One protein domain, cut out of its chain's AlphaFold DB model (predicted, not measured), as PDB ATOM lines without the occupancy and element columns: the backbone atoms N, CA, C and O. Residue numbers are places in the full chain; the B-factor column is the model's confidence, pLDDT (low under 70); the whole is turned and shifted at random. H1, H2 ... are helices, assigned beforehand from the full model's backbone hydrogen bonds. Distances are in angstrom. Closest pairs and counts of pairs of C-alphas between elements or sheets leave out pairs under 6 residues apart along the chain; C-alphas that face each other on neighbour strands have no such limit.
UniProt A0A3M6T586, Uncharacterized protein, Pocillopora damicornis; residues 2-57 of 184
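Overview. This is residues 2 to 57 of the 184 residues of an uncharacterized protein of Pocillopora damicornis (UniProt A0A3M6T586). The model has little regular structure: one helix, H2, runs lengthwise along one side, with the short helix H1 by its first turns, and a long stretch with no named element, residues 2 to 32, makes the other side, going out and folding back near Thr 13. The printed part has 56 residues with two named helices, H1 then H2, and no named strand; the class is all helix, with 18 residues in named elements. It is only just loose, close to compact, with a radius of gyration of the C-alphas of 12.4 A, and elongated, spanning 35 by 18 by 17 A.

Arrangement. H2, residues 41 to 53, touches H1, residues 33 to 37, with residues 43 to 44 alone. Their closest C-alphas, those of Thr 37 and Ala 43, are 5.4 A apart. In both helices every O i to N i+4 pair is within hydrogen-bond range.

Along the chain. H2 is 18.4 A long, from C-alpha 41 at (555.573, 379.792, 380.986) to C-alpha 53 at (570.320, 386.411, 372.133). H1 measures 6.0 A, from C-alpha 33 at (563.625, 382.191, 387.281).

Size, cuts and confidence. The C-alphas farthest apart, those of Thr 13 and Asn 39, are 35.6 A apart. The printed part has no cut, and the link from H1 to H2 is tight. Residues 2 to 14 have pLDDT under 70.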
ATOM      1  N   TYR A   2     558.037 393.650 375.598       35.72
ATOM      2  CA  TYR A   2     559.458 393.994 375.466       35.72
ATOM      3  C   TYR A   2     559.677 394.551 374.064       35.72
ATOM      4  O   TYR A   2     559.216 393.948 373.095       35.72
ATOM      5  N   LYS A   3     560.332 395.702 373.942       32.22
ATOM      6  CA  LYS A   3     560.697 396.250 372.641       32.22
ATOM      7  C   LYS A   3     562.150 395.873 372.412       32.22
ATOM      8  O   LYS A   3     563.061 396.609 372.760       32.22
ATOM      9  N   TYR A   4     562.346 394.674 371.880       42.25
ATOM     10  CA  TYR A   4     563.625 394.303 371.302       42.25
ATOM     11  C   TYR A   4     563.793 395.115 370.011       42.25
ATOM     12  O   TYR A   4     563.049 394.924 369.051       42.25
ATOM     13  N   GLN A   5     564.708 396.082 370.020       37.38
ATOM     14  CA  GLN A   5     565.180 396.767 368.818       37.38
ATOM     15  C   GLN A   5     566.652 396.406 368.637       37.38
ATOM     16  O   GLN A   5     567.528 397.056 369.196       37.38
ATOM     17  N   GLY A   6     566.921 395.345 367.880       40.75
ATOM     18  CA  GLY A   6     568.278 394.959 367.510       40.75
ATOM     19  C   GLY A   6     568.275 393.817 366.502       40.75
ATOM     20  O   GLY A   6     567.444 392.921 366.577       40.75
ATOM     21  N   ASN A   7     569.192 393.833 365.540       40.00
ATOM     22  CA  ASN A   7     569.556 392.608 364.825       40.00
ATOM     23  C   ASN A   7     570.351 391.695 365.779       40.00
ATOM     24  O   ASN A   7     570.684 392.123 366.885       40.00
ATOM     25  N   ALA A   8     570.628 390.449 365.380       47.56
ATOM     26  CA  ALA A   8     571.557 389.577 366.108       47.56
ATOM     27  C   ALA A   8     572.823 390.354 366.525       47.56
ATOM     28  O   ALA A   8     573.282 391.209 365.767       47.56
ATOM     29  N   PHE A   9     573.348 390.083 367.726       53.03
ATOM     30  CA  PHE A   9     574.510 390.755 368.323       53.03
ATOM     31  C   PHE A   9     575.786 390.368 367.552       53.03
ATOM     32  O   PHE A   9     576.574 389.535 367.989       53.03
ATOM     33  N   SER A  10     575.944 390.891 366.338       47.66
ATOM     34  CA  SER A  10     577.084 390.628 365.469       47.66
ATOM     35  C   SER A  10     578.129 391.722 365.664       47.66
ATOM     36  O   SER A  10     577.832 392.860 365.328       47.66
ATOM     37  N   ASP A  11     579.314 391.317 366.141       45.94
ATOM     38  CA  ASP A  11     580.622 392.010 366.180       45.94
ATOM     39  C   ASP A  11     581.090 392.716 367.468       45.94
ATOM     40  O   ASP A  11     582.283 392.975 367.588       45.94
ATOM     41  N   GLY A  12     580.231 392.956 368.464       52.12
ATOM     42  CA  GLY A  12     580.659 393.572 369.732       52.12
ATOM     43  C   GLY A  12     581.023 395.063 369.644       52.12
ATOM     44  O   GLY A  12     581.437 395.634 370.646       52.12
ATOM     45  N   THR A  13     580.816 395.720 368.495       56.34
ATOM     46  CA  THR A  13     581.111 397.155 368.296       56.34
ATOM     47  C   THR A  13     579.928 398.076 368.610       56.34
ATOM     48  O   THR A  13     580.041 399.301 368.544       56.34
ATOM     49  N   ARG A  14     578.759 397.511 368.939       69.31
ATOM     50  CA  ARG A  14     577.539 398.267 369.250       69.31
ATOM     51  C   ARG A  14     577.011 397.899 370.624       69.31
ATOM     52  O   ARG A  14     576.776 396.731 370.914       69.31
ATOM     53  N   THR A  15     576.761 398.907 371.456       77.12
ATOM     54  CA  THR A  15     576.060 398.715 372.726       77.12
ATOM     55  C   THR A  15     574.624 398.286 372.457       77.12
ATOM     56  O   THR A  15     573.900 398.903 371.673       77.12
ATOM     57  N   HIS A  16     574.194 397.241 373.147       79.62
ATOM     58  CA  HIS A  16     572.826 396.755 373.107       79.62
ATOM     59  C   HIS A  16     572.177 396.946 374.474       79.62
ATOM     60  O   HIS A  16     572.835 396.819 375.503       79.62
ATOM     61  N   VAL A  17     570.872 397.220 374.487       83.56
ATOM     62  CA  VAL A  17     570.111 397.403 375.726       83.56
ATOM     63  C   VAL A  17     568.932 396.443 375.738       83.56
ATOM     64  O   VAL A  17     568.109 396.431 374.820       83.56
ATOM     65  N   VAL A  18     568.828 395.662 376.811       83.38
ATOM     66  CA  VAL A  18     567.675 394.810 377.101       83.38
ATOM     67  C   VAL A  18     566.979 395.386 378.327       83.38
ATOM     68  O   VAL A  18     567.577 395.487 379.389       83.38
ATOM     69  N   TYR A  19     565.712 395.775 378.188       85.25
ATOM     70  CA  TYR A  19     564.938 396.340 379.292       85.25
ATOM     71  C   TYR A  19     563.558 395.698 379.397       85.25
ATOM     72  O   TYR A  19     562.891 395.405 378.400       85.25
ATOM     73  N   ASN A  20     563.121 395.492 380.637       83.69
ATOM     74  CA  ASN A  20     561.801 394.970 380.946       83.69
ATOM     75  C   ASN A  20     560.747 396.079 380.883       83.69
ATOM     76  O   ASN A  20     560.789 397.047 381.635       83.69
ATOM     77  N   LEU A  21     559.764 395.907 379.999       86.94
ATOM     78  CA  LEU A  21     558.621 396.816 379.862       86.94
ATOM     79  C   LEU A  21     557.405 396.404 380.709       86.94
ATOM     80  O   LEU A  21     556.319 396.971 380.575       86.94
ATOM     81  N   LEU A  22     557.556 395.398 381.568       86.19
ATOM     82  CA  LEU A  22     556.587 395.041 382.595       86.19
ATOM     83  C   LEU A  22     556.984 395.667 383.932       86.19
ATOM     84  O   LEU A  22     558.154 395.850 384.248       86.19
ATOM     85  N   LYS A  23     555.978 395.972 384.759       88.38
ATOM     86  CA  LYS A  23     556.223 396.363 386.152       88.38
ATOM     87  C   LYS A  23     556.922 395.205 386.870       88.38
ATOM     88  O   LYS A  23     556.457 394.077 386.731       88.38
ATOM     89  N   ARG A  24     557.917 395.502 387.717       88.62
ATOM     90  CA  ARG A  24     558.660 394.515 388.529       88.62
ATOM     91  C   ARG A  24     557.751 393.503 389.239       88.62
ATOM     92  O   ARG A  24     557.981 392.312 389.169       88.62
ATOM     93  N   LYS A  25     556.612 393.958 389.781       88.62
ATOM     94  CA  LYS A  25     555.591 393.094 390.412       88.62
ATOM     95  C   LYS A  25     554.940 392.030 389.504       88.62
ATOM     96  O   LYS A  25     554.123 391.258 389.984       88.62
ATOM     97  N   LYS A  26     555.175 392.082 388.191       87.44
ATOM     98  CA  LYS A  26     554.674 391.117 387.197       87.44
ATOM     99  C   LYS A  26     555.781 390.230 386.634       87.44
ATOM    100  O   LYS A  26     555.481 389.141 386.169       87.44
ATOM    101  N   LEU A  27     557.004 390.749 386.587       90.00
ATOM    102  CA  LEU A  27     558.190 390.053 386.117       90.00
ATOM    103  C   LEU A  27     559.392 390.755 386.734       90.00
ATOM    104  O   LEU A  27     559.700 391.888 386.351       90.00
ATOM    105  N   ASP A  28     560.027 390.108 387.701       91.12
ATOM    106  CA  ASP A  28     561.228 390.619 388.352       91.12
ATOM    107  C   ASP A  28     562.438 389.853 387.833       91.12
ATOM    108  O   ASP A  28     562.839 388.851 388.408       91.12
ATOM    109  N   ALA A  29     563.005 390.301 386.711       87.62
ATOM    110  CA  ALA A  29     564.130 389.621 386.069       87.62
ATOM    111  C   ALA A  29     565.415 389.591 386.924       87.62
ATOM    112  O   ALA A  29     566.360 388.915 386.536       87.62
ATOM    113  N   ASN A  30     565.440 390.281 388.075       86.50
ATOM    114  CA  ASN A  30     566.535 390.247 389.046       86.50
ATOM    115  C   ASN A  30     566.261 389.265 390.212       86.50
ATOM    116  O   ASN A  30     566.567 389.539 391.374       86.50
ATOM    117  N   ARG A  31     565.589 388.146 389.916       89.19
ATOM    118  CA  ARG A  31     565.271 387.044 390.841       89.19
ATOM    119  C   ARG A  31     565.493 385.694 390.164       89.19
ATOM    120  O   ARG A  31     565.619 385.619 388.944       89.19
ATOM    121  N   GLU A  32     565.516 384.628 390.965       90.56
ATOM    122  CA  GLU A  32     565.531 383.240 390.474       90.56
ATOM    123  C   GLU A  32     564.368 383.021 389.491       90.56
ATOM    124  O   GLU A  32     563.300 383.595 389.691       90.56
ATOM    125  N   ILE A  33     564.547 382.225 388.429       90.75
ATOM    126  CA  ILE A  33     563.625 382.191 387.281       90.75
ATOM    127  C   ILE A  33     562.171 381.927 387.685       90.75
ATOM    128  O   ILE A  33     561.258 382.522 387.109       90.75
ATOM    129  N   ASN A  34     561.931 381.089 388.694       91.88
ATOM    130  CA  ASN A  34     560.584 380.746 389.137       91.88
ATOM    131  C   ASN A  34     559.949 381.883 389.944       91.88
ATOM    132  O   ASN A  34     558.772 382.195 389.746       91.88
ATOM    133  N   GLU A  35     560.728 382.548 390.805       93.62
ATOM    134  CA  GLU A  35     560.300 383.752 391.531       93.62
ATOM    135  C   GLU A  35     560.071 384.917 390.558       93.62
ATOM    136  O   GLU A  35     559.012 385.543 390.566       93.62
ATOM    137  N   ALA A  36     561.036 385.154 389.668       92.00
ATOM    138  CA  ALA A  36     561.030 386.206 388.663       92.00
ATOM    139  C   ALA A  36     559.769 386.169 387.807       92.00
ATOM    140  O   ALA A  36     559.156 387.204 387.541       92.00
ATOM    141  N   THR A  37     559.393 384.970 387.365       92.94
ATOM    142  CA  THR A  37     558.319 384.750 386.392       92.94
ATOM    143  C   THR A  37     556.985 384.400 387.028       92.94
ATOM    144  O   THR A  37     555.999 384.281 386.302       92.94
ATOM    145  N   LEU A  38     556.938 384.212 388.353       93.00
ATOM    146  CA  LEU A  38     555.790 383.638 389.059       93.00
ATOM    147  C   LEU A  38     555.345 382.294 388.443       93.00
ATOM    148  O   LEU A  38     554.154 381.986 388.406       93.00
ATOM    149  N   ASN A  39     556.303 381.518 387.923       93.69
ATOM    150  CA  ASN A  39     556.097 380.279 387.162       93.69
ATOM    151  C   ASN A  39     555.242 380.421 385.885       93.69
ATOM    152  O   ASN A  39     554.685 379.436 385.400       93.69
ATOM    153  N   ILE A  40     555.113 381.625 385.314       93.50
ATOM    154  CA  ILE A  40     554.361 381.836 384.071       93.50
ATOM    155  C   ILE A  40     555.207 381.377 382.862       93.50
ATOM    156  O   ILE A  40     556.246 381.990 382.591       93.50
ATOM    157  N   PRO A  41     554.769 380.368 382.075       93.62
ATOM    158  CA  PRO A  41     555.573 379.792 380.986       93.62
ATOM    159  C   PRO A  41     556.020 380.797 379.916       93.62
ATOM    160  O   PRO A  41     557.152 380.737 379.429       93.62
ATOM    161  N   ASP A  42     555.163 381.762 379.580       90.12
ATOM    162  CA  ASP A  42     555.488 382.811 378.608       90.12
ATOM    163  C   ASP A  42     556.601 383.737 379.114       90.12
ATOM    164  O   ASP A  42     557.462 384.162 378.341       90.12
ATOM    165  N   ALA A  43     556.615 384.032 380.417       89.31
ATOM    166  CA  ALA A  43     557.646 384.860 381.033       89.31
ATOM    167  C   ALA A  43     558.989 384.115 381.109       89.31
ATOM    168  O   ALA A  43     560.021 384.703 380.793       89.31
ATOM    169  N   ILE A  44     558.968 382.812 381.418       91.38
ATOM    170  CA  ILE A  44     560.150 381.933 381.350       91.38
ATOM    171  C   ILE A  44     560.721 381.928 379.930       91.38
ATOM    172  O   ILE A  44     561.898 382.215 379.721       91.38
ATOM    173  N   THR A  45     559.868 381.674 378.932       90.19
ATOM    174  CA  THR A  45     560.264 381.654 377.517       90.19
ATOM    175  C   THR A  45     560.898 382.975 377.092       90.19
ATOM    176  O   THR A  45     561.859 382.992 376.320       90.19
ATOM    177  N   LEU A  46     560.376 384.094 377.591       84.81
ATOM    178  CA  LEU A  46     560.894 385.414 377.274       84.81
ATOM    179  C   LEU A  46     562.294 385.654 377.860       84.81
ATOM    180  O   LEU A  46     563.161 386.137 377.130       84.81
ATOM    181  N   ILE A  47     562.536 385.284 379.123       86.25
ATOM    182  CA  ILE A  47     563.873 385.364 379.739       86.25
ATOM    183  C   ILE A  47     564.863 384.481 378.969       86.25
ATOM    184  O   ILE A  47     565.943 384.942 378.600       86.25
ATOM    185  N   CYS A  48     564.476 383.245 378.642       87.44
ATOM    186  CA  CYS A  48     565.321 382.332 377.874       87.44
ATOM    187  C   CYS A  48     565.704 382.909 376.504       87.44
ATOM    188  O   CYS A  48     566.860 382.817 376.105       87.44
ATOM    189  N   LYS A  49     564.765 383.549 375.794       86.62
ATOM    190  CA  LYS A  49     565.053 384.206 374.508       86.62
ATOM    191  C   LYS A  49     566.031 385.370 374.648       86.62
ATOM    192  O   LYS A  49     566.893 385.516 373.790       86.62
ATOM    193  N   ALA A  50     565.904 386.180 375.700       83.56
ATOM    194  CA  ALA A  50     566.843 387.270 375.960       83.56
ATOM    195  C   ALA A  50     568.258 386.729 376.222       83.56
ATOM    196  O   ALA A  50     569.206 387.204 375.606       83.56
ATOM    197  N   ASN A  51     568.381 385.681 377.043       82.75
ATOM    198  CA  ASN A  51     569.663 385.031 377.322       82.75
ATOM    199  C   ASN A  51     570.286 384.400 376.071       82.75
ATOM    200  O   ASN A  51     571.472 384.581 375.828       82.75
ATOM    201  N   LEU A  52     569.493 383.702 375.251       85.38
ATOM    202  CA  LEU A  52     569.967 383.093 374.001       85.38
ATOM    203  C   LEU A  52     570.407 384.119 372.954       85.38
ATOM    204  O   LEU A  52     571.161 383.777 372.046       85.38
ATOM    205  N   ALA A  53     569.913 385.353 373.041       82.06
ATOM    206  CA  ALA A  53     570.320 386.411 372.133       82.06
ATOM    207  C   ALA A  53     571.707 386.972 372.492       82.06
ATOM    208  O   ALA A  53     572.386 387.493 371.615       82.06
ATOM    209  N   ILE A  54     572.150 386.833 373.747       78.50
ATOM    210  CA  ILE A  54     573.483 387.250 374.188       78.50
ATOM    211  C   ILE A  54     574.497 386.185 373.753       78.50
ATOM    212  O   ILE A  54     574.422 385.028 374.163       78.50
ATOM    213  N   SER A  55     575.473 386.573 372.931       75.56
ATOM    214  CA  SER A  55     576.522 385.675 372.437       75.56
ATOM    215  C   SER A  55     577.887 386.354 372.422       75.56
ATOM    216  O   SER A  55     577.968 387.569 372.261       75.56
ATOM    217  N   GLY A  56     578.958 385.563 372.513       77.25
ATOM    218  CA  GLY A  56     580.333 386.065 372.467       77.25
ATOM    219  C   GLY A  56     580.845 386.579 373.815       77.25
ATOM    220  O   GLY A  56     580.257 386.322 374.864       77.25
ATOM    221  N   ARG A  57     581.991 387.265 373.782       76.25
ATOM    222  CA  ARG A  57     582.557 387.966 374.942       76.25
ATOM    223  C   ARG A  57     582.100 389.418 374.906       76.25
ATOM    224  O   ARG A  57     582.062 390.015 373.837       76.25
TER     225      ARG A  57